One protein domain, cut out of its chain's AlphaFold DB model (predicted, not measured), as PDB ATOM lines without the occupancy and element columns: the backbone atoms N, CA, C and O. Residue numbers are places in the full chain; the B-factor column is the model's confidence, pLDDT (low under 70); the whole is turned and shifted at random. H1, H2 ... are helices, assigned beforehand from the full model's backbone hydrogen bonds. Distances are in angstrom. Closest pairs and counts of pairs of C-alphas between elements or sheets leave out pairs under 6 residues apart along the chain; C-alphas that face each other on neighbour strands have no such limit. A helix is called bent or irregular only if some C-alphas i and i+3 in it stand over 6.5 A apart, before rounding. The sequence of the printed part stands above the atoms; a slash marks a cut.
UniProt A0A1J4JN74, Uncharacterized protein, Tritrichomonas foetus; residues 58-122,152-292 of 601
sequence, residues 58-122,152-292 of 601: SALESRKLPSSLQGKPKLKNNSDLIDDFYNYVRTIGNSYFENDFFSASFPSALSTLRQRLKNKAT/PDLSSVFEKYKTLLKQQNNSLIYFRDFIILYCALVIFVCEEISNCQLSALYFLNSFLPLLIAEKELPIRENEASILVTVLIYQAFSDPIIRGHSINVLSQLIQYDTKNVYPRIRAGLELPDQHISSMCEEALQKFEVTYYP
ATOM      1  N   SER A  58      35.942 -24.844  37.776       80.00
ATOM      2  CA  SER A  58      35.178 -24.235  38.879       80.00
ATOM      3  C   SER A  58      33.793 -24.868  39.090       80.00
ATOM      4  O   SER A  58      33.266 -24.925  40.208       80.00
ATOM      5  N   ALA A  59      33.192 -25.390  38.020       80.25
ATOM      6  CA  ALA A  59      31.929 -26.105  38.087       80.25
ATOM      7  C   ALA A  59      32.093 -27.574  38.528       80.25
ATOM      8  O   ALA A  59      31.124 -28.168  38.995       80.25
ATOM      9  N   LEU A  60      33.284 -28.168  38.392       82.44
ATOM     10  CA  LEU A  60      33.646 -29.492  38.919       82.44
ATOM     11  C   LEU A  60      33.971 -29.438  40.420       82.44
ATOM     12  O   LEU A  60      33.555 -30.322  41.170       82.44
ATOM     13  N   GLU A  61      34.675 -28.400  40.873       79.44
ATOM     14  CA  GLU A  61      35.004 -28.185  42.293       79.44
ATOM     15  C   GLU A  61      33.756 -27.958  43.160       79.44
ATOM     16  O   GLU A  61      33.662 -28.441  44.291       79.44
ATOM     17  N   SER A  62      32.765 -27.247  42.616       80.44
ATOM     18  CA  SER A  62      31.496 -26.965  43.296       80.44
ATOM     19  C   SER A  62      30.529 -28.159  43.327       80.44
ATOM     20  O   SER A  62      29.652 -28.204  44.194       80.44
ATOM     21  N   ARG A  63      30.697 -29.167  42.456       83.75
ATOM     22  CA  ARG A  63      29.922 -30.420  42.504       83.75
ATOM     23  C   ARG A  63      30.472 -31.348  43.586       83.75
ATOM     24  O   ARG A  63      31.514 -31.977  43.413       83.75
ATOM     25  N   LYS A  64      29.734 -31.469  44.693       81.94
ATOM     26  CA  LYS A  64      29.994 -32.432  45.777       81.94
ATOM     27  C   LYS A  64      28.974 -33.567  45.753       81.94
ATOM     28  O   LYS A  64      27.791 -33.334  45.505       81.94
ATOM     29  N   LEU A  65      29.446 -34.784  46.007       85.69
ATOM     30  CA  LEU A  65      28.624 -35.990  46.112       85.69
ATOM     31  C   LEU A  65      27.734 -35.927  47.380       85.69
ATOM     32  O   LEU A  65      28.226 -35.456  48.410       85.69
ATOM     33  N   PRO A  66      26.466 -36.390  47.358       85.62
ATOM     34  CA  PRO A  66      25.599 -36.425  48.538       85.62
ATOM     35  C   PRO A  66      26.208 -37.252  49.673       85.62
ATOM     36  O   PRO A  66      26.858 -38.264  49.420       85.62
ATOM     37  N   SER A  67      25.969 -36.858  50.925       81.44
ATOM     38  CA  SER A  67      26.513 -37.546  52.108       81.44
ATOM     39  C   SER A  67      26.087 -39.016  52.210       81.44
ATOM     40  O   SER A  67      26.871 -39.834  52.678       81.44
ATOM     41  N   SER A  68      24.902 -39.375  51.706       79.06
ATOM     42  CA  SER A  68      24.420 -40.761  51.607       79.06
ATOM     43  C   SER A  68      25.258 -41.647  50.671       79.06
ATOM     44  O   SER A  68      25.250 -42.870  50.810       79.06
ATOM     45  N   LEU A  69      26.007 -41.051  49.737       81.25
ATOM     46  CA  LEU A  69      26.791 -41.745  48.709       81.25
ATOM     47  C   LEU A  69      28.315 -41.662  48.930       81.25
ATOM     48  O   LEU A  69      29.069 -42.275  48.176       81.25
ATOM     49  N   GLN A  70      28.784 -40.929  49.943       80.81
ATOM     50  CA  GLN A  70      30.213 -40.793  50.252       80.81
ATOM     51  C   GLN A  70      30.804 -42.067  50.892       80.81
ATOM     52  O   GLN A  70      30.103 -42.893  51.480       80.81
ATOM     53  N   GLY A  71      32.125 -42.236  50.789       72.19
ATOM     54  CA  GLY A  71      32.844 -43.355  51.405       72.19
ATOM     55  C   GLY A  71      32.646 -44.690  50.676       72.19
ATOM     56  O   GLY A  71      33.140 -44.870  49.564       72.19
ATOM     57  N   LYS A  72      31.985 -45.664  51.322       67.12
ATOM     58  CA  LYS A  72      31.783 -47.045  50.823       67.12
ATOM     59  C   LYS A  72      30.277 -47.399  50.754       67.12
ATOM     60  O   LYS A  72      29.822 -48.240  51.534       67.12
ATOM     61  N   PRO A  73      29.476 -46.764  49.875       69.12
ATOM     62  CA  PRO A  73      28.022 -46.940  49.853       69.12
ATOM     63  C   PRO A  73      27.607 -48.370  49.467       69.12
ATOM     64  O   PRO A  73      27.974 -48.887  48.412       69.12
ATOM     65  N   LYS A  74      26.783 -49.010  50.307       74.44
ATOM     66  CA  LYS A  74      26.222 -50.351  50.058       74.44
ATOM     67  C   LYS A  74      25.034 -50.267  49.087       74.44
ATOM     68  O   LYS A  74      23.887 -50.389  49.501       74.44
ATOM     69  N   LEU A  75      25.317 -50.029  47.803       75.00
ATOM     70  CA  LEU A  75      24.298 -49.882  46.749       75.00
ATOM     71  C   LEU A  75      23.466 -51.163  46.540       75.00
ATOM     72  O   LEU A  75      22.259 -51.093  46.311       75.00
ATOM     73  N   LYS A  76      24.088 -52.348  46.629       69.38
ATOM     74  CA  LYS A  76      23.374 -53.632  46.521       69.38
ATOM     75  C   LYS A  76      22.554 -53.866  47.797       69.38
ATOM     76  O   LYS A  76      23.084 -53.784  48.902       69.38
ATOM     77  N   ASN A  77      21.265 -54.167  47.624       70.69
ATOM     78  CA  ASN A  77      20.259 -54.359  48.681       70.69
ATOM     79  C   ASN A  77      19.857 -53.097  49.483       70.69
ATOM     80  O   ASN A  77      19.276 -53.235  50.558       70.69
ATOM     81  N   ASN A  78      20.103 -51.880  48.977       79.19
ATOM     82  CA  ASN A  78      19.585 -50.643  49.577       79.19
ATOM     83  C   ASN A  78      18.734 -49.856  48.567       79.19
ATOM     84  O   ASN A  78      19.261 -49.236  47.646       79.19
ATOM     85  N   SER A  79      17.413 -49.880  48.752       79.25
ATOM     86  CA  SER A  79      16.420 -49.279  47.849       79.25
ATOM     87  C   SER A  79      16.570 -47.774  47.644       79.25
ATOM     88  O   SER A  79      16.157 -47.259  46.603       79.25
ATOM     89  N   ASP A  80      17.141 -47.081  48.624       80.69
ATOM     90  CA  ASP A  80      17.067 -45.628  48.727       80.69
ATOM     91  C   ASP A  80      18.371 -45.010  48.215       80.69
ATOM     92  O   ASP A  80      18.333 -44.073  47.422       80.69
ATOM     93  N   LEU A  81      19.515 -45.651  48.494       84.00
ATOM     94  CA  LEU A  81      20.791 -45.328  47.842       84.00
ATOM     95  C   LEU A  81      20.763 -45.561  46.320       84.00
ATOM     96  O   LEU A  81      21.447 -44.852  45.585       84.00
ATOM     97  N   ILE A  82      19.965 -46.521  45.829       85.44
ATOM     98  CA  ILE A  82      19.737 -46.727  44.385       85.44
ATOM     99  C   ILE A  82      19.066 -45.494  43.757       85.44
ATOM    100  O   ILE A  82      19.455 -45.066  42.666       85.44
ATOM    101  N   ASP A  83      18.068 -44.921  44.436       85.38
ATOM    102  CA  ASP A  83      17.361 -43.737  43.949       85.38
ATOM    103  C   ASP A  83      18.193 -42.464  44.120       85.38
ATOM    104  O   ASP A  83      18.283 -41.700  43.161       85.38
ATOM    105  N   ASP A  84      18.864 -42.260  45.258       86.44
ATOM    106  CA  ASP A  84      19.810 -41.152  45.462       86.44
ATOM    107  C   ASP A  84      20.879 -41.122  44.362       86.44
ATOM    108  O   ASP A  84      21.112 -40.081  43.743       86.44
ATOM    109  N   PHE A  85      21.497 -42.271  44.067       90.44
ATOM    110  CA  PHE A  85      22.543 -42.381  43.051       90.44
ATOM    111  C   PHE A  85      22.018 -42.063  41.646       90.44
ATOM    112  O   PHE A  85      22.598 -41.230  40.942       90.44
ATOM    113  N   TYR A  86      20.887 -42.657  41.247       91.00
ATOM    114  CA  TYR A  86      20.271 -42.362  39.953       91.00
ATOM    115  C   TYR A  86      19.848 -40.888  39.841       91.00
ATOM    116  O   TYR A  86      20.119 -40.243  38.826       91.00
ATOM    117  N   ASN A  87      19.210 -40.340  40.877       90.31
ATOM    118  CA  ASN A  87      18.705 -38.969  40.896       90.31
ATOM    119  C   ASN A  87      19.842 -37.941  40.880       90.31
ATOM    120  O   ASN A  87      19.740 -36.950  40.155       90.31
ATOM    121  N   TYR A  88      20.939 -38.171  41.606       91.62
ATOM    122  CA  TYR A  88      22.109 -37.291  41.596       91.62
ATOM    123  C   TYR A  88      22.759 -37.224  40.207       91.62
ATOM    124  O   TYR A  88      22.894 -36.141  39.633       91.62
ATOM    125  N   VAL A  89      23.070 -38.382  39.611       92.19
ATOM    126  CA  VAL A  89      23.680 -38.456  38.270       92.19
ATOM    127  C   VAL A  89      22.747 -37.859  37.211       92.19
ATOM    128  O   VAL A  89      23.180 -37.058  36.380       92.19
ATOM    129  N   ARG A  90      21.443 -38.155  37.279       92.12
ATOM    130  CA  ARG A  90      20.422 -37.556  36.404       92.12
ATOM    131  C   ARG A  90      20.311 -36.039  36.574       92.12
ATOM    132  O   ARG A  90      20.097 -35.344  35.584       92.12
ATOM    133  N   THR A  91      20.479 -35.515  37.788       91.12
ATOM    134  CA  THR A  91      20.436 -34.069  38.062       91.12
ATOM    135  C   THR A  91      21.607 -33.352  37.395       91.12
ATOM    136  O   THR A  91      21.379 -32.384  36.672       91.12
ATOM    137  N   ILE A  92      22.834 -33.870  37.535       89.31
ATOM    138  CA  ILE A  92      24.008 -33.315  36.840       89.31
ATOM    139  C   ILE A  92      23.814 -33.387  35.318       89.31
ATOM    140  O   ILE A  92      23.963 -32.378  34.632       89.31
ATOM    141  N   GLY A  93      23.402 -34.540  34.777       88.38
ATOM    142  CA  GLY A  93      23.128 -34.677  33.342       88.38
ATOM    143  C   GLY A  93      22.090 -33.666  32.829       88.38
ATOM    144  O   GLY A  93      22.268 -33.081  31.761       88.38
ATOM    145  N   ASN A  94      21.040 -33.400  33.612       89.75
ATOM    146  CA  ASN A  94      19.996 -32.431  33.272       89.75
ATOM    147  C   ASN A  94      20.495 -30.974  33.285       89.75
ATOM    148  O   ASN A  94      19.994 -30.158  32.511       89.75
ATOM    149  N   SER A  95      21.480 -30.627  34.118       87.62
ATOM    150  CA  SER A  95      22.079 -29.285  34.122       87.62
ATOM    151  C   SER A  95      22.928 -29.012  32.874       87.62
ATOM    152  O   SER A  95      22.865 -27.909  32.337       87.62
ATOM    153  N   TYR A  96      23.679 -30.005  32.386       87.31
ATOM    154  CA  TYR A  96      24.703 -29.794  31.351       87.31
ATOM    155  C   TYR A  96      24.262 -30.143  29.928       87.31
ATOM    156  O   TYR A  96      24.709 -29.490  28.983       87.31
ATOM    157  N   PHE A  97      23.395 -31.140  29.740       89.94
ATOM    158  CA  PHE A  97      23.081 -31.647  28.403       89.94
ATOM    159  C   PHE A  97      21.927 -30.924  27.704       89.94
ATOM    160  O   PHE A  97      20.937 -30.528  28.325       89.94
ATOM    161  N   GLU A  98      22.037 -30.829  26.380       89.12
ATOM    162  CA  GLU A  98      20.920 -30.514  25.486       89.12
ATOM    163  C   GLU A  98      19.807 -31.563  25.588       89.12
ATOM    164  O   GLU A  98      20.079 -32.751  25.782       89.12
ATOM    165  N   ASN A  99      18.548 -31.148  25.419       86.31
ATOM    166  CA  ASN A  99      17.381 -32.005  25.689       86.31
ATOM    167  C   ASN A  99      17.381 -33.307  24.860       86.31
ATOM    168  O   ASN A  99      17.054 -34.371  25.391       86.31
ATOM    169  N   ASP A 100      17.813 -33.243  23.595       85.50
ATOM    170  CA  ASP A 100      17.992 -34.409  22.714       85.50
ATOM    171  C   ASP A 100      18.958 -35.446  23.316       85.50
ATOM    172  O   ASP A 100      18.727 -36.653  23.252       85.50
ATOM    173  N   PHE A 101      20.072 -34.978  23.891       86.69
ATOM    174  CA  PHE A 101      21.146 -35.833  24.394       86.69
ATOM    175  C   PHE A 101      20.905 -36.287  25.837       86.69
ATOM    176  O   PHE A 101      21.216 -37.429  26.182       86.69
ATOM    177  N   PHE A 102      20.268 -35.448  26.657       88.81
ATOM    178  CA  PHE A 102      19.760 -35.842  27.967       88.81
ATOM    179  C   PHE A 102      18.749 -36.991  27.846       88.81
ATOM    180  O   PHE A 102      18.875 -37.997  28.544       88.81
ATOM    181  N   SER A 103      17.804 -36.887  26.907       85.88
ATOM    182  CA  SER A 103      16.787 -37.922  26.663       85.88
ATOM    183  C   SER A 103      17.392 -39.242  26.170       85.88
ATOM    184  O   SER A 103      16.915 -40.309  26.552       85.88
ATOM    185  N   ALA A 104      18.468 -39.180  25.378       86.12
ATOM    186  CA  ALA A 104      19.232 -40.357  24.957       86.12
ATOM    187  C   ALA A 104      20.072 -40.976  26.093       86.12
ATOM    188  O   ALA A 104      20.254 -42.188  26.124       86.12
ATOM    189  N   SER A 105      20.561 -40.162  27.036       86.31
ATOM    190  CA  SER A 105      21.372 -40.616  28.183       86.31
ATOM    191  C   SER A 105      20.528 -41.176  29.336       86.31
ATOM    192  O   SER A 105      20.972 -42.062  30.061       86.31
ATOM    193  N   PHE A 106      19.292 -40.695  29.505       89.19
ATOM    194  CA  PHE A 106      18.357 -41.156  30.539       89.19
ATOM    195  C   PHE A 106      17.018 -41.623  29.935       89.19
ATOM    196  O   PHE A 106      15.963 -41.087  30.301       89.19
ATOM    197  N   PRO A 107      17.028 -42.626  29.032       87.31
ATOM    198  CA  PRO A 107      15.816 -43.127  28.395       87.31
ATOM    199  C   PRO A 107      14.872 -43.750  29.430       87.31
ATOM    200  O   PRO A 107      15.300 -44.240  30.480       87.31
ATOM    201  N   SER A 108      13.573 -43.784  29.122       82.50
ATOM    202  CA  SER A 108      12.541 -44.363  30.000       82.50
ATOM    203  C   SER A 108      12.869 -45.799  30.429       82.50
ATOM    204  O   SER A 108      12.737 -46.125  31.607       82.50
ATOM    205  N   ALA A 109      13.405 -46.610  29.512       82.38
ATOM    206  CA  ALA A 109      13.898 -47.963  29.776       82.38
ATOM    207  C   ALA A 109      14.901 -48.038  30.947       82.38
ATOM    208  O   ALA A 109      14.791 -48.930  31.785       82.38
ATOM    209  N   LEU A 110      15.825 -47.076  31.076       84.38
ATOM    210  CA  LEU A 110      16.801 -47.045  32.174       84.38
ATOM    211  C   LEU A 110      16.127 -46.764  33.532       84.38
ATOM    212  O   LEU A 110      16.519 -47.330  34.550       84.38
ATOM    213  N   SER A 111      15.066 -45.945  33.553       83.94
ATOM    214  CA  SER A 111      14.242 -45.733  34.757       83.94
ATOM    215  C   SER A 111      13.468 -47.000  35.150       83.94
ATOM    216  O   SER A 111      13.402 -47.334  36.335       83.94
ATOM    217  N   THR A 112      12.945 -47.742  34.165       82.00
ATOM    218  CA  THR A 112      12.274 -49.037  34.370       82.00
ATOM    219  C   THR A 112      13.231 -50.090  34.934       82.00
ATOM    220  O   THR A 112      12.872 -50.812  35.863       82.00
ATOM    221  N   LEU A 113      14.468 -50.162  34.425       82.31
ATOM    222  CA  LEU A 113      15.503 -51.069  34.938       82.31
ATOM    223  C   LEU A 113      15.898 -50.723  36.381       82.31
ATOM    224  O   LEU A 113      15.894 -51.608  37.236       82.31
ATOM    225  N   ARG A 114      16.107 -49.435  36.694       85.00
ATOM    226  CA  ARG A 114      16.307 -48.965  38.079       85.00
ATOM    227  C   ARG A 114      15.160 -49.412  38.989       85.00
ATOM    228  O   ARG A 114      15.415 -49.913  40.079       85.00
ATOM    229  N   GLN A 115      13.906 -49.275  38.552       82.00
ATOM    230  CA  GLN A 115      12.748 -49.682  39.353       82.00
ATOM    231  C   GLN A 115      12.700 -51.205  39.582       82.00
ATOM    232  O   GLN A 115      12.377 -51.644  40.685       82.00
ATOM    233  N   ARG A 116      13.090 -52.025  38.594       79.56
ATOM    234  CA  ARG A 116      13.269 -53.479  38.787       79.56
ATOM    235  C   ARG A 116      14.356 -53.783  39.823       79.56
ATOM    236  O   ARG A 116      14.136 -54.620  40.695       79.56
ATOM    237  N   LEU A 117      15.495 -53.089  39.762       79.44
ATOM    238  CA  LEU A 117      16.607 -53.251  40.706       79.44
ATOM    239  C   LEU A 117      16.194 -52.831  42.133       79.44
ATOM    240  O   LEU A 117      16.432 -53.575  43.083       79.44
ATOM    241  N   LYS A 118      15.452 -51.722  42.282       80.38
ATOM    242  CA  LYS A 118      14.844 -51.309  43.559       80.38
ATOM    243  C   LYS A 118      13.901 -52.380  44.125       80.38
ATOM    244  O   LYS A 118      13.991 -52.701  45.306       80.38
ATOM    245  N   ASN A 119      13.056 -52.988  43.290       77.31
ATOM    246  CA  ASN A 119      12.134 -54.051  43.715       77.31
ATOM    247  C   ASN A 119      12.856 -55.360  44.107       77.31
ATOM    248  O   ASN A 119      12.384 -56.077  44.989       77.31
ATOM    249  N   LYS A 120      14.016 -55.668  43.500       75.38
ATOM    250  CA  LYS A 120      14.907 -56.751  43.964       75.38
ATOM    251  C   LYS A 120      15.501 -56.432  45.345       75.38
ATOM    252  O   LYS A 120      15.584 -57.317  46.187       75.38
ATOM    253  N   ALA A 121      15.881 -55.177  45.597       68.69
ATOM    254  CA  ALA A 121      16.487 -54.762  46.866       68.69
ATOM    255  C   ALA A 121      15.519 -54.805  48.068       68.69
ATOM    256  O   ALA A 121      15.960 -55.043  49.189       68.69
ATOM    257  N   THR A 122      14.212 -54.603  47.859       63.09
ATOM    258  CA  THR A 122      13.209 -54.613  48.943       63.09
ATOM    259  C   THR A 122      12.673 -56.005  49.300       63.09
ATOM    260  O   THR A 122      12.095 -56.181  50.374       63.09
ATOM    261  N   PRO A 152      17.775 -50.300  26.628       69.38
ATOM    262  CA  PRO A 152      18.180 -48.921  26.376       69.38
ATOM    263  C   PRO A 152      19.359 -48.880  25.391       69.38
ATOM    264  O   PRO A 152      20.469 -49.296  25.731       69.38
ATOM    265  N   ASP A 153      19.152 -48.341  24.184       75.50
ATOM    266  CA  ASP A 153      20.263 -48.073  23.261       75.50
ATOM    267  C   ASP A 153      21.102 -46.877  23.740       75.50
ATOM    268  O   ASP A 153      20.836 -45.719  23.420       75.50
ATOM    269  N   LEU A 154      22.145 -47.185  24.506       84.56
ATOM    270  CA  LEU A 154      23.153 -46.222  24.946       84.56
ATOM    271  C   LEU A 154      24.352 -46.150  23.981       84.56
ATOM    272  O   LEU A 154      25.276 -45.370  24.216       84.56
ATOM    273  N   SER A 155      24.359 -46.919  22.887       80.19
ATOM    274  CA  SER A 155      25.483 -46.979  21.936       80.19
ATOM    275  C   SER A 155      25.748 -45.600  21.328       80.19
ATOM    276  O   SER A 155      26.878 -45.112  21.316       80.19
ATOM    277  N   SER A 156      24.674 -44.913  20.921       82.81
ATOM    278  CA  SER A 156      24.717 -43.546  20.385       82.81
ATOM    279  C   SER A 156      25.192 -42.484  21.393       82.81
ATOM    280  O   SER A 156      25.660 -41.416  20.986       82.81
ATOM    281  N   VAL A 157      25.113 -42.770  22.698       87.62
ATOM    282  CA  VAL A 157      25.628 -41.913  23.779       87.62
ATOM    283  C   VAL A 157      27.134 -42.114  23.932       87.62
ATOM    284  O   VAL A 157      27.895 -41.146  23.872       87.62
ATOM    285  N   PHE A 158      27.587 -43.367  24.037       88.88
ATOM    286  CA  PHE A 158      29.011 -43.675  24.172       88.88
ATOM    287  C   PHE A 158      29.822 -43.332  22.913       88.88
ATOM    288  O   PHE A 158      30.940 -42.843  23.051       88.88
ATOM    289  N   GLU A 159      29.278 -43.468  21.698       85.56
ATOM    290  CA  GLU A 159      29.965 -42.990  20.482       85.56
ATOM    291  C   GLU A 159      30.125 -41.460  20.442       85.56
ATOM    292  O   GLU A 159      31.150 -40.957  19.971       85.56
ATOM    293  N   LYS A 160      29.182 -40.691  21.004       85.12
ATOM    294  CA  LYS A 160      29.340 -39.232  21.152       85.12
ATOM    295  C   LYS A 160      30.433 -38.880  22.163       85.12
ATOM    296  O   LYS A 160      31.257 -38.016  21.866       85.12
ATOM    297  N   TYR A 161      30.518 -39.585  23.295       87.88
ATOM    298  CA  TYR A 161      31.637 -39.408  24.230       87.88
ATOM    299  C   TYR A 161      32.984 -39.810  23.602       87.88
ATOM    300  O   TYR A 161      33.938 -39.040  23.689       87.88
ATOM    301  N   LYS A 162      33.070 -40.943  22.885       85.38
ATOM    302  CA  LYS A 162      34.278 -41.339  22.125       85.38
ATOM    303  C   LYS A 162      34.675 -40.298  21.074       85.38
ATOM    304  O   LYS A 162      35.862 -40.081  20.852       85.38
ATOM    305  N   THR A 163      33.705 -39.651  20.428       84.69
ATOM    306  CA  THR A 163      33.959 -38.597  19.432       84.69
ATOM    307  C   THR A 163      34.578 -37.357  20.077       84.69
ATOM    308  O   THR A 163      35.590 -36.867  19.583       84.69
ATOM    309  N   LEU A 164      34.043 -36.894  21.210       82.75
ATOM    310  CA  LEU A 164      34.603 -35.767  21.970       82.75
ATOM    311  C   LEU A 164      35.992 -36.073  22.553       82.75
ATOM    312  O   LEU A 164      36.866 -35.210  22.554       82.75
ATOM    313  N   LEU A 165      36.205 -37.315  22.990       82.75
ATOM    314  CA  LEU A 165      37.490 -37.820  23.477       82.75
ATOM    315  C   LEU A 165      38.551 -37.806  22.359       82.75
ATOM    316  O   LEU A 165      39.647 -37.290  22.555       82.75
ATOM    317  N   LYS A 166      38.200 -38.259  21.145       80.25
ATOM    318  CA  LYS A 166      39.056 -38.146  19.944       80.25
ATOM    319  C   LYS A 166      39.316 -36.698  19.505       80.25
ATOM    320  O   LYS A 166      40.302 -36.451  18.819       80.25
ATOM    321  N   GLN A 167      38.447 -35.760  19.875       79.19
ATOM    322  CA  GLN A 167      38.590 -34.326  19.597       79.19
ATOM    323  C   GLN A 167      39.407 -33.576  20.666       79.19
ATOM    324  O   GLN A 167      39.496 -32.355  20.582       79.19
ATOM    325  N   GLN A 168      39.986 -34.276  21.655       65.94
ATOM    326  CA  GLN A 168      40.749 -33.686  22.768       65.94
ATOM    327  C   GLN A 168      39.981 -32.564  23.496       65.94
ATOM    328  O   GLN A 168      40.541 -31.537  23.866       65.94
ATOM    329  N   ASN A 169      38.665 -32.732  23.679       67.31
ATOM    330  CA  ASN A 169      37.841 -31.696  24.295       67.31
ATOM    331  C   ASN A 169      37.881 -31.768  25.834       67.31
ATOM    332  O   ASN A 169      37.222 -32.621  26.441       67.31
ATOM    333  N   ASN A 170      38.566 -30.795  26.451       71.94
ATOM    334  CA  ASN A 170      38.676 -30.583  27.905       71.94
ATOM    335  C   ASN A 170      37.323 -30.602  28.649       71.94
ATOM    336  O   ASN A 170      37.278 -30.913  29.838       71.94
ATOM    337  N   SER A 171      36.202 -30.354  27.959       79.69
ATOM    338  CA  SER A 171      34.847 -30.503  28.508       79.69
ATOM    339  C   SER A 171      34.602 -31.863  29.175       79.69
ATOM    340  O   SER A 171      33.916 -31.915  30.188       79.69
ATOM    341  N   LEU A 172      35.140 -32.975  28.652       81.56
ATOM    342  CA  LEU A 172      34.960 -34.291  29.294       81.56
ATOM    343  C   LEU A 172      35.795 -34.445  30.574       81.56
ATOM    344  O   LEU A 172      35.368 -35.110  31.515       81.56
ATOM    345  N   ILE A 173      36.955 -33.797  30.629       84.06
ATOM    346  CA  ILE A 173      37.905 -33.833  31.747       84.06
ATOM    347  C   ILE A 173      37.379 -33.018  32.939       84.06
ATOM    348  O   ILE A 173      37.425 -33.477  34.086       84.06
ATOM    349  N   TYR A 174      36.752 -31.868  32.664       84.62
ATOM    350  CA  TYR A 174      35.984 -31.079  33.640       84.62
ATOM    351  C   TYR A 174      34.597 -31.675  33.971       84.62
ATOM    352  O   TYR A 174      33.837 -31.120  34.770       84.62
ATOM    353  N   PHE A 175      34.267 -32.834  33.394       87.00
ATOM    354  CA  PHE A 175      33.045 -33.604  33.658       87.00
ATOM    355  C   PHE A 175      33.346 -35.040  34.125       87.00
ATOM    356  O   PHE A 175      32.468 -35.903  34.113       87.00
ATOM    357  N   ARG A 176      34.595 -35.309  34.548       87.75
ATOM    358  CA  ARG A 176      35.066 -36.652  34.929       87.75
ATOM    359  C   ARG A 176      34.281 -37.287  36.075       87.75
ATOM    360  O   ARG A 176      34.075 -38.496  36.055       87.75
ATOM    361  N   ASP A 177      33.796 -36.487  37.022       89.25
ATOM    362  CA  ASP A 177      32.910 -36.918  38.110       89.25
ATOM    363  C   ASP A 177      31.601 -37.511  37.568       89.25
ATOM    364  O   ASP A 177      31.272 -38.660  37.864       89.25
ATOM    365  N   PHE A 178      30.899 -36.779  36.696       91.88
ATOM    366  CA  PHE A 178      29.700 -37.277  36.030       91.88
ATOM    367  C   PHE A 178      30.013 -38.514  35.193       91.88
ATOM    368  O   PHE A 178      29.267 -39.482  35.248       91.88
ATOM    369  N   ILE A 179      31.100 -38.501  34.418       92.19
ATOM    370  CA  ILE A 179      31.425 -39.594  33.498       92.19
ATOM    371  C   ILE A 179      31.733 -40.896  34.256       92.19
ATOM    372  O   ILE A 179      31.204 -41.947  33.884       92.19
ATOM    373  N   ILE A 180      32.510 -40.838  35.345       92.94
ATOM    374  CA  ILE A 180      32.783 -41.987  36.224       92.94
ATOM    375  C   ILE A 180      31.473 -42.508  36.838       92.94
ATOM    376  O   ILE A 180      31.167 -43.699  36.725       92.94
ATOM    377  N   LEU A 181      30.661 -41.619  37.422       93.25
ATOM    378  CA  LEU A 181      29.396 -41.986  38.066       93.25
ATOM    379  C   LEU A 181      28.337 -42.497  37.075       93.25
ATOM    380  O   LEU A 181      27.593 -43.414  37.405       93.25
ATOM    381  N   TYR A 182      28.272 -41.954  35.859       94.12
ATOM    382  CA  TYR A 182      27.352 -42.392  34.806       94.12
ATOM    383  C   TYR A 182      27.738 -43.769  34.266       94.12
ATOM    384  O   TYR A 182      26.867 -44.619  34.090       94.12
ATOM    385  N   CYS A 183      29.032 -44.044  34.070       93.94
ATOM    386  CA  CYS A 183      29.472 -45.386  33.686       93.94
ATOM    387  C   CYS A 183      29.189 -46.403  34.805       93.94
ATOM    388  O   CYS A 183      28.664 -47.477  34.520       93.94
ATOM    389  N   ALA A 184      29.433 -46.045  36.072       93.06
ATOM    390  CA  ALA A 184      29.038 -46.864  37.220       93.06
ATOM    391  C   ALA A 184      27.511 -47.094  37.270       93.06
ATOM    392  O   ALA A 184      27.062 -48.221  37.467       93.06
ATOM    393  N   LEU A 185      26.698 -46.061  37.020       93.06
ATOM    394  CA  LEU A 185      25.238 -46.171  36.983       93.06
ATOM    395  C   LEU A 185      24.767 -47.120  35.872       93.06
ATOM    396  O   LEU A 185      23.905 -47.957  36.121       93.06
ATOM    397  N   VAL A 186      25.344 -47.030  34.670       91.38
ATOM    398  CA  VAL A 186      25.004 -47.914  33.544       91.38
ATOM    399  C   VAL A 186      25.418 -49.361  33.822       91.38
ATOM    400  O   VAL A 186      24.609 -50.260  33.609       91.38
ATOM    401  N   ILE A 187      26.628 -49.608  34.339       90.69
ATOM    402  CA  ILE A 187      27.095 -50.971  34.659       90.69
ATOM    403  C   ILE A 187      26.217 -51.614  35.745       90.69
ATOM    404  O   ILE A 187      25.925 -52.806  35.661       90.69
ATOM    405  N   PHE A 188      25.772 -50.829  36.732       89.19
ATOM    406  CA  PHE A 188      24.956 -51.298  37.854       89.19
ATOM    407  C   PHE A 188      23.474 -51.490  37.497       89.19
ATOM    408  O   PHE A 188      22.902 -52.534  37.792       89.19
ATOM    409  N   VAL A 189      22.837 -50.510  36.845       86.62
ATOM    410  CA  VAL A 189      21.400 -50.569  36.504       86.62
ATOM    411  C   VAL A 189      21.120 -51.570  35.379       86.62
ATOM    412  O   VAL A 189      20.038 -52.155  35.337       86.62
ATOM    413  N   CYS A 190      22.090 -51.813  34.494       84.69
ATOM    414  CA  CYS A 190      21.982 -52.784  33.408       84.69
ATOM    415  C   CYS A 190      22.643 -54.140  33.737       84.69
ATOM    416  O   CYS A 190      23.153 -54.773  32.819       84.69
ATOM    417  N   GLU A 191      22.609 -54.605  34.999       78.25
ATOM    418  CA  GLU A 191      23.178 -55.898  35.474       78.25
ATOM    419  C   GLU A 191      22.765 -57.121  34.614       78.25
ATOM    420  O   GLU A 191      23.476 -58.117  34.569       78.25
ATOM    421  N   GLU A 192      21.633 -57.038  33.904       75.31
ATOM    422  CA  GLU A 192      21.074 -58.096  33.043       75.31
ATOM    423  C   GLU A 192      21.216 -57.804  31.527       75.31
ATOM    424  O   GLU A 192      20.593 -58.484  30.713       75.31
ATOM    425  N   ILE A 193      21.976 -56.776  31.110       82.19
ATOM    426  CA  ILE A 193      22.070 -56.337  29.700       82.19
ATOM    427  C   ILE A 193      23.527 -56.063  29.286       82.19
ATOM    428  O   ILE A 193      23.992 -54.916  29.251       82.19
ATOM    429  N   SER A 194      24.221 -57.128  28.875       81.19
ATOM    430  CA  SER A 194      25.654 -57.144  28.547       81.19
ATOM    431  C   SER A 194      26.096 -56.021  27.603       81.19
ATOM    432  O   SER A 194      27.102 -55.367  27.861       81.19
ATOM    433  N   ASN A 195      25.335 -55.730  26.540       82.38
ATOM    434  CA  ASN A 195      25.699 -54.700  25.554       82.38
ATOM    435  C   ASN A 195      25.807 -53.290  26.169       82.38
ATOM    436  O   ASN A 195      26.678 -52.508  25.780       82.38
ATOM    437  N   CYS A 196      24.953 -52.962  27.143       84.31
ATOM    438  CA  CYS A 196      24.977 -51.667  27.825       84.31
ATOM    439  C   CYS A 196      26.178 -51.572  28.777       84.31
ATOM    440  O   CYS A 196      26.888 -50.565  28.775       84.31
ATOM    441  N   GLN A 197      26.431 -52.636  29.547       87.06
ATOM    442  CA  GLN A 197      27.561 -52.709  30.478       87.06
ATOM    443  C   GLN A 197      28.900 -52.681  29.730       87.06
ATOM    444  O   GLN A 197      29.777 -51.890  30.067       87.06
ATOM    445  N   LEU A 198      29.033 -53.469  28.658       87.31
ATOM    446  CA  LEU A 198      30.218 -53.486  27.800       87.31
ATOM    447  C   LEU A 198      30.459 -52.124  27.145       87.31
ATOM    448  O   LEU A 198      31.596 -51.666  27.126       87.31
ATOM    449  N   SER A 199      29.418 -51.422  26.683       87.75
ATOM    450  CA  SER A 199      29.570 -50.067  26.125       87.75
ATOM    451  C   SER A 199      30.190 -49.082  27.126       87.75
ATOM    452  O   SER A 199      31.089 -48.320  26.759       87.75
ATOM    453  N   ALA A 200      29.773 -49.144  28.396       91.75
ATOM    454  CA  ALA A 200      30.356 -48.350  29.476       91.75
ATOM    455  C   ALA A 200      31.792 -48.795  29.822       91.75
ATOM    456  O   ALA A 200      32.679 -47.953  29.955       91.75
ATOM    457  N   LEU A 201      32.050 -50.104  29.907       91.94
ATOM    458  CA  LEU A 201      33.376 -50.656  30.202       91.94
ATOM    459  C   LEU A 201      34.402 -50.347  29.098       91.94
ATOM    460  O   LEU A 201      35.515 -49.922  29.407       91.94
ATOM    461  N   TYR A 202      34.050 -50.496  27.816       91.12
ATOM    462  CA  TYR A 202      34.908 -50.109  26.687       91.12
ATOM    463  C   TYR A 202      35.227 -48.609  26.700       91.12
ATOM    464  O   TYR A 202      36.351 -48.210  26.384       91.12
ATOM    465  N   PHE A 203      34.255 -47.773  27.077       91.88
ATOM    466  CA  PHE A 203      34.483 -46.339  27.212       91.88
ATOM    467  C   PHE A 203      35.417 -46.012  28.390       91.88
ATOM    468  O   PHE A 203      36.384 -45.279  28.197       91.88
ATOM    469  N   LEU A 204      35.210 -46.610  29.570       93.38
ATOM    470  CA  LEU A 204      36.100 -46.439  30.729       93.38
ATOM    471  C   LEU A 204      37.547 -46.850  30.419       93.38
ATOM    472  O   LEU A 204      38.455 -46.073  30.703       93.38
ATOM    473  N   ASN A 205      37.748 -47.989  29.742       89.62
ATOM    474  CA  ASN A 205      39.066 -48.449  29.275       89.62
ATOM    475  C   ASN A 205      39.778 -47.439  28.344       89.62
ATOM    476  O   ASN A 205      40.995 -47.510  28.192       89.62
ATOM    477  N   SER A 206      39.030 -46.520  27.716       88.19
ATOM    478  CA  SER A 206      39.552 -45.452  26.846       88.19
ATOM    479  C   SER A 206      39.704 -44.101  27.564       88.19
ATOM    480  O   SER A 206      40.465 -43.253  27.109       88.19
ATOM    481  N   PHE A 207      38.960 -43.874  28.653       90.00
ATOM    482  CA  PHE A 207      38.880 -42.588  29.353       90.00
ATOM    483  C   PHE A 207      39.810 -42.509  30.570       90.00
ATOM    484  O   PHE A 207      40.471 -41.489  30.757       90.00
ATOM    485  N   LEU A 208      39.925 -43.582  31.362       89.69
ATOM    486  CA  LEU A 208      40.817 -43.604  32.528       89.69
ATOM    487  C   LEU A 208      42.295 -43.349  32.166       89.69
ATOM    488  O   LEU A 208      42.908 -42.541  32.861       89.69
ATOM    489  N   PRO A 209      42.870 -43.904  31.074       87.31
ATOM    490  CA  PRO A 209      44.252 -43.603  30.686       87.31
ATOM    491  C   PRO A 209      44.533 -42.115  30.421       87.31
ATOM    492  O   PRO A 209      45.660 -41.673  30.625       87.31
ATOM    493  N   LEU A 210      43.527 -41.332  30.007       84.31
ATOM    494  CA  LEU A 210      43.673 -39.881  29.842       84.31
ATOM    495  C   LEU A 210      43.712 -39.172  31.199       84.31
ATOM    496  O   LEU A 210      44.625 -38.392  31.450       84.31
ATOM    497  N   LEU A 211      42.797 -39.517  32.114       84.81
ATOM    498  CA  LEU A 211      42.792 -38.965  33.476       84.81
ATOM    499  C   LEU A 211      44.066 -39.305  34.269       84.81
ATOM    500  O   LEU A 211      44.445 -38.560  35.165       84.81
ATOM    501  N   ILE A 212      44.718 -40.427  33.950       83.56
ATOM    502  CA  ILE A 212      45.995 -40.858  34.545       83.56
ATOM    503  C   ILE A 212      47.187 -40.077  33.958       83.56
ATOM    504  O   ILE A 212      48.187 -39.859  34.646       83.56
ATOM    505  N   ALA A 213      47.099 -39.635  32.699       80.81
ATOM    506  CA  ALA A 213      48.117 -38.790  32.076       80.81
ATOM    507  C   ALA A 213      48.086 -37.345  32.616       80.81
ATOM    508  O   ALA A 213      49.135 -36.716  32.760       80.81
ATOM    509  N   GLU A 214      46.903 -36.831  32.958       77.31
ATOM    510  CA  GLU A 214      46.673 -35.455  33.426       77.31
ATOM    511  C   GLU A 214      46.943 -35.278  34.933       77.31
ATOM    512  O   GLU A 214      46.065 -34.933  35.725       77.31
ATOM    513  N   LYS A 215      48.204 -35.489  35.329       65.94
ATOM    514  CA  LYS A 215      48.678 -35.504  36.730       65.94
ATOM    515  C   LYS A 215      48.437 -34.228  37.551       65.94
ATOM    516  O   LYS A 215      48.630 -34.256  38.762       65.94
ATOM    517  N   GLU A 216      48.068 -33.117  36.920       65.31
ATOM    518  CA  GLU A 216      47.839 -31.826  37.587       65.31
ATOM    519  C   GLU A 216      46.428 -31.709  38.198       65.31
ATOM    520  O   GLU A 216      46.171 -30.810  38.997       65.31
ATOM    521  N   LEU A 217      45.511 -32.620  37.855       73.12
ATOM    522  CA  LEU A 217      44.097 -32.534  38.222       73.12
ATOM    523  C   LEU A 217      43.745 -33.369  39.471       73.12
ATOM    524  O   LEU A 217      44.125 -34.537  39.563       73.12
ATOM    525  N   PRO A 218      42.937 -32.843  40.418       77.50
ATOM    526  CA  PRO A 218      42.616 -33.554  41.656       77.50
ATOM    527  C   PRO A 218      41.797 -34.834  41.420       77.50
ATOM    528  O   PRO A 218      40.804 -34.839  40.674       77.50
ATOM    529  N   ILE A 219      42.207 -35.908  42.100       83.75
ATOM    530  CA  ILE A 219      41.575 -37.234  42.071       83.75
ATOM    531  C   ILE A 219      40.165 -37.160  42.674       83.75
ATOM    532  O   ILE A 219      39.941 -36.538  43.713       83.75
ATOM    533  N   ARG A 220      39.193 -37.809  42.026       87.06
ATOM    534  CA  ARG A 220      37.802 -37.903  42.506       87.06
ATOM    535  C   ARG A 220      37.594 -39.204  43.292       87.06
ATOM    536  O   ARG A 220      36.987 -40.155  42.803       87.06
ATOM    537  N   GLU A 221      38.155 -39.233  44.505       85.94
ATOM    538  CA  GLU A 221      38.255 -40.416  45.385       85.94
ATOM    539  C   GLU A 221      36.891 -41.098  45.641       85.94
ATOM    540  O   GLU A 221      36.769 -42.322  45.573       85.94
ATOM    541  N   ASN A 222      35.828 -40.321  45.893       87.62
ATOM    542  CA  ASN A 222      34.496 -40.870  46.186       87.62
ATOM    543  C   ASN A 222      33.831 -41.481  44.941       87.62
ATOM    544  O   ASN A 222      33.213 -42.542  45.011       87.62
ATOM    545  N   GLU A 223      33.974 -40.837  43.786       90.69
ATOM    546  CA  GLU A 223      33.442 -41.309  42.512       90.69
ATOM    547  C   GLU A 223      34.173 -42.574  42.036       90.69
ATOM    548  O   GLU A 223      33.528 -43.537  41.612       90.69
ATOM    549  N   ALA A 224      35.500 -42.625  42.205       88.81
ATOM    550  CA  ALA A 224      36.289 -43.841  42.022       88.81
ATOM    551  C   ALA A 224      35.844 -44.954  42.992       88.81
ATOM    552  O   ALA A 224      35.643 -46.095  42.573       88.81
ATOM    553  N   SER A 225      35.590 -44.624  44.265       87.06
ATOM    554  CA  SER A 225      35.072 -45.566  45.267       87.06
ATOM    555  C   SER A 225      33.697 -46.148  44.889       87.06
ATOM    556  O   SER A 225      33.465 -47.350  45.068       87.06
ATOM    557  N   ILE A 226      32.789 -45.355  44.311       89.50
ATOM    558  CA  ILE A 226      31.514 -45.860  43.771       89.50
ATOM    559  C   ILE A 226      31.764 -46.825  42.609       89.50
ATOM    560  O   ILE A 226      31.243 -47.943  42.629       89.50
ATOM    561  N   LEU A 227      32.592 -46.444  41.632       93.12
ATOM    562  CA  LEU A 227      32.865 -47.283  40.463       93.12
ATOM    563  C   LEU A 227      33.531 -48.617  40.850       93.12
ATOM    564  O   LEU A 227      33.091 -49.664  40.381       93.12
ATOM    565  N   VAL A 228      34.489 -48.620  41.785       90.06
ATOM    566  CA  VAL A 228      35.072 -49.853  42.357       90.06
ATOM    567  C   VAL A 228      34.001 -50.746  42.992       90.06
ATOM    568  O   VAL A 228      34.021 -51.959  42.803       90.06
ATOM    569  N   THR A 229      33.028 -50.163  43.704       88.69
ATOM    570  CA  THR A 229      31.912 -50.922  44.303       88.69
ATOM    571  C   THR A 229      31.080 -51.635  43.237       88.69
ATOM    572  O   THR A 229      30.765 -52.812  43.384       88.69
ATOM    573  N   VAL A 230      30.754 -50.935  42.148       89.44
ATOM    574  CA  VAL A 230      29.959 -51.481  41.038       89.44
ATOM    575  C   VAL A 230      30.718 -52.555  40.256       89.44
ATOM    576  O   VAL A 230      30.119 -53.563  39.880       89.44
ATOM    577  N   LEU A 231      32.019 -52.361  40.026       91.50
ATOM    578  CA  LEU A 231      32.866 -53.315  39.305       91.50
ATOM    579  C   LEU A 231      33.050 -54.618  40.088       91.50
ATOM    580  O   LEU A 231      32.924 -55.683  39.499       91.50
ATOM    581  N   ILE A 232      33.249 -54.554  41.410       88.31
ATOM    582  CA  ILE A 232      33.339 -55.752  42.265       88.31
ATOM    583  C   ILE A 232      32.041 -56.580  42.221       88.31
ATOM    584  O   ILE A 232      32.092 -57.808  42.236       88.31
ATOM    585  N   TYR A 233      30.869 -55.949  42.077       85.44
ATOM    586  CA  TYR A 233      29.617 -56.694  41.884       85.44
ATOM    587  C   TYR A 233      29.552 -57.476  40.555       85.44
ATOM    588  O   TYR A 233      28.693 -58.347  40.438       85.44
ATOM    589  N   GLN A 234      30.449 -57.221  39.590       86.00
ATOM    590  CA  GLN A 234      30.549 -57.975  38.329       86.00
ATOM    591  C   GLN A 234      31.392 -59.260  38.434       86.00
ATOM    592  O   GLN A 234      31.604 -59.929  37.424       86.00
ATOM    593  N   ALA A 235      31.849 -59.650  39.630       82.75
ATOM    594  CA  ALA A 235      32.596 -60.895  39.851       82.75
ATOM    595  C   ALA A 235      31.834 -62.167  39.416       82.75
ATOM    596  O   ALA A 235      32.455 -63.165  39.047       82.75
ATOM    597  N   PHE A 236      30.497 -62.104  39.425       80.06
ATOM    598  CA  PHE A 236      29.572 -63.169  39.009       80.06
ATOM    599  C   PHE A 236      29.033 -63.010  37.576       80.06
ATOM    600  O   PHE A 236      28.213 -63.818  37.139       80.06
ATOM    601  N   SER A 237      29.436 -61.957  36.861       81.44
ATOM    602  CA  SER A 237      28.954 -61.666  35.507       81.44
ATOM    603  C   SER A 237      29.662 -62.524  34.452       81.44
ATOM    604  O   SER A 237      30.655 -63.194  34.734       81.44
ATOM    605  N   ASP A 238      29.155 -62.483  33.217       81.44
ATOM    606  CA  ASP A 238      29.755 -63.155  32.057       81.44
ATOM    607  C   ASP A 238      31.285 -62.911  31.964       81.44
ATOM    608  O   ASP A 238      31.726 -61.783  32.218       81.44
ATOM    609  N   PRO A 239      32.106 -63.914  31.576       84.12
ATOM    610  CA  PRO A 239      33.565 -63.787  31.522       84.12
ATOM    611  C   PRO A 239      34.087 -62.570  30.744       84.12
ATOM    612  O   PRO A 239      35.113 -62.003  31.124       84.12
ATOM    613  N   ILE A 240      33.384 -62.121  29.700       85.19
ATOM    614  CA  ILE A 240      33.748 -60.934  28.914       85.19
ATOM    615  C   ILE A 240      33.538 -59.662  29.754       85.19
ATOM    616  O   ILE A 240      34.409 -58.792  29.806       85.19
ATOM    617  N   ILE A 241      32.412 -59.566  30.468       86.69
ATOM    618  CA  ILE A 241      32.094 -58.444  31.370       86.69
ATOM    619  C   ILE A 241      33.062 -58.427  32.557       86.69
ATOM    620  O   ILE A 241      33.597 -57.367  32.896       86.69
ATOM    621  N   ARG A 242      33.336 -59.594  33.155       87.69
ATOM    622  CA  ARG A 242      34.300 -59.762  34.252       87.69
ATOM    623  C   ARG A 242      35.704 -59.332  33.818       87.69
ATOM    624  O   ARG A 242      36.294 -58.472  34.467       87.69
ATOM    625  N   GLY A 243      36.201 -59.832  32.684       85.50
ATOM    626  CA  GLY A 243      37.515 -59.475  32.137       85.50
ATOM    627  C   GLY A 243      37.654 -57.983  31.809       85.50
ATOM    628  O   GLY A 243      38.650 -57.352  32.167       85.50
ATOM    629  N   HIS A 244      36.633 -57.367  31.205       89.31
ATOM    630  CA  HIS A 244      36.645 -55.918  30.978       89.31
ATOM    631  C   HIS A 244      36.551 -55.105  32.275       89.31
ATOM    632  O   HIS A 244      37.154 -54.034  32.350       89.31
ATOM    633  N   SER A 245      35.860 -55.613  33.297       92.56
ATOM    634  CA  SER A 245      35.793 -54.987  34.623       92.56
ATOM    635  C   SER A 245      37.131 -55.069  35.366       92.56
ATOM    636  O   SER A 245      37.540 -54.083  35.970       92.56
ATOM    637  N   ILE A 246      37.861 -56.184  35.243       90.44
ATOM    638  CA  ILE A 246      39.235 -56.361  35.753       90.44
ATOM    639  C   ILE A 246      40.202 -55.362  35.105       90.44
ATOM    640  O   ILE A 246      40.986 -54.723  35.806       90.44
ATOM    641  N   ASN A 247      40.106 -55.149  33.787       90.25
ATOM    642  CA  ASN A 247      40.910 -54.129  33.104       90.25
ATOM    643  C   ASN A 247      40.650 -52.726  33.689       90.25
ATOM    644  O   ASN A 247      41.597 -52.023  34.042       90.25
ATOM    645  N   VAL A 248      39.377 -52.344  33.866       92.94
ATOM    646  CA  VAL A 248      39.001 -51.050  34.468       92.94
ATOM    647  C   VAL A 248      39.467 -50.951  35.925       92.94
ATOM    648  O   VAL A 248      39.967 -49.902  36.319       92.94
ATOM    649  N   LEU A 249      39.375 -52.025  36.720       93.38
ATOM    650  CA  LEU A 249      39.912 -52.049  38.085       93.38
ATOM    651  C   LEU A 249      41.426 -51.801  38.096       93.38
ATOM    652  O   LEU A 249      41.873 -50.933  38.839       93.38
ATOM    653  N   SER A 250      42.204 -52.466  37.234       91.00
ATOM    654  CA  SER A 250      43.660 -52.244  37.153       91.00
ATOM    655  C   SER A 250      44.027 -50.793  36.797       91.00
ATOM    656  O   SER A 250      44.975 -50.241  37.351       91.00
ATOM    657  N   GLN A 251      43.222 -50.128  35.959       91.25
ATOM    658  CA  GLN A 251      43.376 -48.700  35.655       91.25
ATOM    659  C   GLN A 251      42.945 -47.799  36.825       91.25
ATOM    660  O   GLN A 251      43.577 -46.777  37.073       91.25
ATOM    661  N   LEU A 252      41.913 -48.164  37.593       90.94
ATOM    662  CA  LEU A 252      41.497 -47.407  38.783       90.94
ATOM    663  C   LEU A 252      42.517 -47.489  39.924       90.94
ATOM    664  O   LEU A 252      42.693 -46.508  40.641       90.94
ATOM    665  N   ILE A 253      43.228 -48.613  40.057       88.06
ATOM    666  CA  ILE A 253      44.367 -48.749  40.977       88.06
ATOM    667  C   ILE A 253      45.499 -47.782  40.578       88.06
ATOM    668  O   ILE A 253      46.157 -47.219  41.449       88.06
ATOM    669  N   GLN A 254      45.696 -47.519  39.281       86.75
ATOM    670  CA  GLN A 254      46.655 -46.515  38.796       86.75
ATOM    671  C   GLN A 254      46.142 -45.068  38.943       86.75
ATOM    672  O   GLN A 254      46.934 -44.167  39.205       86.75
ATOM    673  N   TYR A 255      44.833 -44.834  38.797       85.50
ATOM    674  CA  TYR A 255      44.213 -43.511  38.958       85.50
ATOM    675  C   TYR A 255      44.159 -43.036  40.421       85.50
ATOM    676  O   TYR A 255      44.357 -41.855  40.689       85.50
ATOM    677  N   ASP A 256      43.910 -43.945  41.368       86.38
ATOM    678  CA  ASP A 256      43.898 -43.662  42.807       86.38
ATOM    679  C   ASP A 256      44.568 -44.804  43.586       86.38
ATOM    680  O   ASP A 256      43.936 -45.619  44.264       86.38
ATOM    681  N   THR A 257      45.894 -44.865  43.501       82.75
ATOM    682  CA  THR A 257      46.696 -45.887  44.192       82.75
ATOM    683  C   THR A 257      46.606 -45.765  45.714       82.75
ATOM    684  O   THR A 257      46.800 -46.749  46.420       82.75
ATOM    685  N   LYS A 258      46.259 -44.587  46.246       79.62
ATOM    686  CA  LYS A 258      46.159 -44.356  47.691       79.62
ATOM    687  C   LYS A 258      44.925 -45.031  48.295       79.62
ATOM    688  O   LYS A 258      45.050 -45.686  49.327       79.62
ATOM    689  N   ASN A 259      43.753 -44.889  47.673       80.69
ATOM    690  CA  ASN A 259      42.494 -45.386  48.238       80.69
ATOM    691  C   ASN A 259      41.986 -46.665  47.553       80.69
ATOM    692  O   ASN A 259      41.312 -47.475  48.197       80.69
ATOM    693  N   VAL A 260      42.304 -46.885  46.269       85.00
ATOM    694  CA  VAL A 260      41.836 -48.065  45.523       85.00
ATOM    695  C   VAL A 260      42.744 -49.275  45.753       85.00
ATOM    696  O   VAL A 260      42.208 -50.340  46.049       85.00
ATOM    697  N   TYR A 261      44.079 -49.145  45.719       83.88
ATOM    698  CA  TYR A 261      44.981 -50.298  45.928       83.88
ATOM    699  C   TYR A 261      44.712 -51.043  47.255       83.88
ATOM    700  O   TYR A 261      44.473 -52.254  47.201       83.88
ATOM    701  N   PRO A 262      44.625 -50.381  48.435       78.44
ATOM    702  CA  PRO A 262      44.337 -51.087  49.688       78.44
ATOM    703  C   PRO A 262      42.942 -51.721  49.696       78.44
ATOM    704  O   PRO A 262      42.728 -52.756  50.324       78.44
ATOM    705  N   ARG A 263      41.984 -51.126  48.973       81.19
ATOM    706  CA  ARG A 263      40.611 -51.625  48.882       81.19
ATOM    707  C   ARG A 263      40.487 -52.870  47.998       81.19
ATOM    708  O   ARG A 263      39.706 -53.749  48.350       81.19
ATOM    709  N   ILE A 264      41.220 -52.954  46.886       83.62
ATOM    710  CA  ILE A 264      41.262 -54.177  46.064       83.62
ATOM    711  C   ILE A 264      42.048 -55.269  46.794       83.62
ATOM    712  O   ILE A 264      41.613 -56.416  46.812       83.62
ATOM    713  N   ARG A 265      43.131 -54.914  47.497       80.19
ATOM    714  CA  ARG A 265      43.889 -55.853  48.339       80.19
ATOM    715  C   ARG A 265      43.034 -56.476  49.449       80.19
ATOM    716  O   ARG A 265      43.032 -57.692  49.579       80.19
ATOM    717  N   ALA A 266      42.224 -55.684  50.155       73.44
ATOM    718  CA  ALA A 266      41.233 -56.196  51.112       73.44
ATOM    719  C   ALA A 266      40.101 -57.024  50.455       73.44
ATOM    720  O   ALA A 266      39.352 -57.715  51.139       73.44
ATOM    721  N   GLY A 267      39.955 -56.970  49.127       72.62
ATOM    722  CA  GLY A 267      39.044 -57.828  48.367       72.62
ATOM    723  C   GLY A 267      39.535 -59.272  48.225       72.62
ATOM    724  O   GLY A 267      38.707 -60.174  48.114       72.62
ATOM    725  N   LEU A 268      40.853 -59.505  48.309       72.38
ATOM    726  CA  LEU A 268      41.455 -60.848  48.367       72.38
ATOM    727  C   LEU A 268      41.032 -61.611  49.632       72.38
ATOM    728  O   LEU A 268      40.938 -62.835  49.629       72.38
ATOM    729  N   GLU A 269      40.777 -60.862  50.705       66.75
ATOM    730  CA  GLU A 269      40.515 -61.336  52.068       66.75
ATOM    731  C   GLU A 269      39.027 -61.671  52.302       66.75
ATOM    732  O   GLU A 269      38.626 -62.050  53.402       66.75
ATOM    733  N   LEU A 270      38.188 -61.533  51.268       71.88
ATOM    734  CA  LEU A 270      36.773 -61.891  51.314       71.88
ATOM    735  C   LEU A 270      36.580 -63.404  51.086       71.88
ATOM    736  O   LEU A 270      37.207 -63.968  50.192       71.88
ATOM    737  N   PRO A 271      35.642 -64.063  51.797       59.19
ATOM    738  CA  PRO A 271      35.357 -65.496  51.630       59.19
ATOM    739  C   PRO A 271      34.656 -65.839  50.301       59.19
ATOM    740  O   PRO A 271      34.352 -66.999  50.031       59.19
ATOM    741  N   ASP A 272      34.358 -64.834  49.479       76.69
ATOM    742  CA  ASP A 272      33.763 -64.981  48.158       76.69
ATOM    743  C   ASP A 272      34.874 -65.205  47.120       76.69
ATOM    744  O   ASP A 272      35.567 -64.269  46.712       76.69
ATOM    745  N   GLN A 273      35.037 -66.459  46.689       78.62
ATOM    746  CA  GLN A 273      36.087 -66.863  45.751       78.62
ATOM    747  C   GLN A 273      36.013 -66.112  44.411       78.62
ATOM    748  O   GLN A 273      37.056 -65.842  43.814       78.62
ATOM    749  N   HIS A 274      34.818 -65.730  43.941       81.00
ATOM    750  CA  HIS A 274      34.675 -64.978  42.692       81.00
ATOM    751  C   HIS A 274      35.208 -63.552  42.842       81.00
ATOM    752  O   HIS A 274      35.898 -63.058  41.946       81.00
ATOM    753  N   ILE A 275      34.916 -62.899  43.974       83.00
ATOM    754  CA  ILE A 275      35.411 -61.549  44.274       83.00
ATOM    755  C   ILE A 275      36.919 -61.568  44.548       83.00
ATOM    756  O   ILE A 275      37.632 -60.733  43.991       83.00
ATOM    757  N   SER A 276      37.408 -62.522  45.345       78.00
ATOM    758  CA  SER A 276      38.835 -62.651  45.673       78.00
ATOM    759  C   SER A 276      39.675 -62.859  44.403       78.00
ATOM    760  O   SER A 276      40.547 -62.042  44.110       78.00
ATOM    761  N   SER A 277      39.300 -63.821  43.551       86.12
ATOM    762  CA  SER A 277      39.939 -64.055  42.244       86.12
ATOM    763  C   SER A 277      39.849 -62.844  41.298       86.12
ATOM    764  O   SER A 277      40.802 -62.545  40.580       86.12
ATOM    765  N   MET A 278      38.738 -62.095  41.304       89.75
ATOM    766  CA  MET A 278      38.619 -60.867  40.503       89.75
ATOM    767  C   MET A 278      39.564 -59.756  40.993       89.75
ATOM    768  O   MET A 278      40.081 -58.983  40.185       89.75
ATOM    769  N   CYS A 279      39.794 -59.667  42.306       87.94
ATOM    770  CA  CYS A 279      40.734 -58.720  42.900       87.94
ATOM    771  C   CYS A 279      42.192 -59.135  42.650       87.94
ATOM    772  O   CYS A 279      43.023 -58.273  42.369       87.94
ATOM    773  N   GLU A 280      42.484 -60.437  42.676       87.12
ATOM    774  CA  GLU A 280      43.793 -61.018  42.355       87.12
ATOM    775  C   GLU A 280      44.188 -60.740  40.900       87.12
ATOM    776  O   GLU A 280      45.229 -60.131  40.652       87.12
ATOM    777  N   GLU A 281      43.317 -61.061  39.937       87.94
ATOM    778  CA  GLU A 281      43.547 -60.766  38.515       87.94
ATOM    779  C   GLU A 281      43.701 -59.256  38.247       87.94
ATOM    780  O   GLU A 281      44.492 -58.855  37.392       87.94
ATOM    781  N   ALA A 282      42.984 -58.393  38.980       89.12
ATOM    782  CA  ALA A 282      43.110 -56.939  38.848       89.12
ATOM    783  C   ALA A 282      44.439 -56.394  39.401       89.12
ATOM    784  O   ALA A 282      45.017 -55.490  38.792       89.12
ATOM    785  N   LEU A 283      44.933 -56.945  40.516       87.25
ATOM    786  CA  LEU A 283      46.228 -56.592  41.104       87.25
ATOM    787  C   LEU A 283      47.386 -57.114  40.252       87.25
ATOM    788  O   LEU A 283      48.229 -56.319  39.843       87.25
ATOM    789  N   GLN A 284      47.366 -58.396  39.874       86.31
ATOM    790  CA  GLN A 284      48.369 -58.987  38.985       86.31
ATOM    791  C   GLN A 284      48.449 -58.220  37.658       86.31
ATOM    792  O   GLN A 284      49.537 -57.931  37.162       86.31
ATOM    793  N   LYS A 285      47.301 -57.828  37.085       86.06
ATOM    794  CA  LYS A 285      47.279 -57.022  35.862       86.06
ATOM    795  C   LYS A 285      47.851 -55.622  36.073       86.06
ATOM    796  O   LYS A 285      48.573 -55.146  35.200       86.06
ATOM    797  N   PHE A 286      47.548 -54.963  37.190       84.56
ATOM    798  CA  PHE A 286      48.128 -53.662  37.532       84.56
ATOM    799  C   PHE A 286      49.657 -53.751  37.666       84.56
ATOM    800  O   PHE A 286      50.368 -52.956  37.054       84.56
ATOM    801  N   GLU A 287      50.158 -54.764  38.371       80.00
ATOM    802  CA  GLU A 287      51.589 -55.005  38.574       80.00
ATOM    803  C   GLU A 287      52.306 -55.290  37.240       80.00
ATOM    804  O   GLU A 287      53.252 -54.590  36.888       80.00
ATOM    805  N   VAL A 288      51.792 -56.219  36.425       74.75
ATOM    806  CA  VAL A 288      52.375 -56.564  35.111       74.75
ATOM    807  C   VAL A 288      52.299 -55.413  34.096       74.75
ATOM    808  O   VAL A 288      53.195 -55.270  33.267       74.75
ATOM    809  N   THR A 289      51.243 -54.591  34.123       70.25
ATOM    810  CA  THR A 289      51.040 -53.528  33.115       70.25
ATOM    811  C   THR A 289      51.744 -52.219  33.483       70.25
ATOM    812  O   THR A 289      52.113 -51.459  32.586       70.25
ATOM    813  N   TYR A 290      51.926 -51.934  34.778       65.75
ATOM    814  CA  TYR A 290      52.358 -50.614  35.256       65.75
ATOM    815  C   TYR A 290      53.555 -50.626  36.225       65.75
ATOM    816  O   TYR A 290      54.080 -49.549  36.502       65.75
ATOM    817  N   TYR A 291      54.019 -51.794  36.690       62.91
ATOM    818  CA  TYR A 291      55.210 -51.950  37.547       62.91
ATOM    819  C   TYR A 291      56.285 -52.918  36.974       62.91
ATOM    820  O   TYR A 291      56.768 -53.798  37.693       62.91
ATOM    821  N   PRO A 292      56.727 -52.772  35.706       43.50
ATOM    822  CA  PRO A 292      57.884 -53.509  35.199       43.50
ATOM    823  C   PRO A 292      59.198 -52.937  35.763       43.50
ATOM    824  O   PRO A 292      59.728 -51.965  35.239       43.50
TER     825      PRO A 292
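Overview. This is residues 58 to 122 and 152 to 292 of the 601 residues of an uncharacterized protein of Tritrichomonas foetus (UniProt A0A1J4JN74). The core is an up-and-down bundle of four helices, H6 to H9, with further helices packed on it at both ends. At one end H2 packs on H6 and H5 on H7, with H3 and H4 beyond them; at the other end H11 crosses H9 and H10 packs on H11, and the centres of H5, H7, H9 and H11 follow one another in a row. The printed part has 206 residues with eleven named helices, H1 to H11 in chain order, and no named strand; the class is all helix. The whole is compact, with a radius of gyration of the C-alphas of 16.1 A and spans of 45 by 43 by 32 A.

Arrangement. H1, residues 58 to 61, touches H6, residues 173 to 189, through residues 174 to 177 of H6 alone; the closest C-alphas, of Leu 60 and Tyr 174, are 6.0 A apart. H2, residues 79 to 96, touches H4, residues 108 to 122, with residues 79 to 86 alone, at a shallow tilt of 23 degrees, opposite ways; the closest C-alphas are those of Ser 79 and Lys 118, 5.0 A. H3, residues 99 to 105, touches H5, residues 155 to 166, about perpendicular at 77 degrees, closest at the C-alphas of Ser 105 and Val 157, 6.3 A. H6 is the hub, touching five helices, among them H7, residues 194 to 213, with which it forms a hairpin; the C-alphas of Ile 187 and Gln 197 come closest, 4.6 A. H8, residues 221 to 236, and H9, residues 239 to 255, are a second hairpin, closest at the C-alphas of Leu 231 and Ser 245, 5.8 A. H6 to H9 form a bundle, up and down, each running against the one before it. H11, residues 273 to 290, touches H9 at a steep tilt of 52 degrees, with the closest C-alphas, of Ser 250 and Phe 286, 4.7 A apart. H10, residues 260 to 265, touches H11, closest at the C-alphas of Ile 264 and Cys 279, 5.6 A. In H3, H4, H9, H10 and H11 every O i to N i+4 pair is within hydrogen-bond range; the counts are 13 of 14 in H2, 7 of 8 in H5, 11 of 13 in H6, 14 of 16 in H7 and 9 of 12 in H8, and H1 is too short for such a pair.

Along the chain. H1 begins at C-alpha 58, (35.178, -24.235, 38.879). H2 is 26.8 A long, H4 21.5 A, H6 24.0 A, H7 29.2 A, H8 25.2 A, H9 24.1 A and H11 25.3 A, which ends at C-alpha 290, (52.358, -50.614, 35.256). H6 and H8 are irregular: C-alphas 174 and 177 are 8.0 A apart, and C-alphas 233 and 236 are 7.1 A apart.

Size, cuts and confidence. The two C-alphas farthest apart, of Asn 99 and Pro 292, are 46.8 A apart. Residues 123 to 151 are not printed, and C-alphas 122 and 152 are 23.8 A apart across the cut. The link from H1 to H2, residues 62 to 78, is long. The mean pLDDT of the printed part is 83.4; 15 residues are under 70, among them residues 290 to 292.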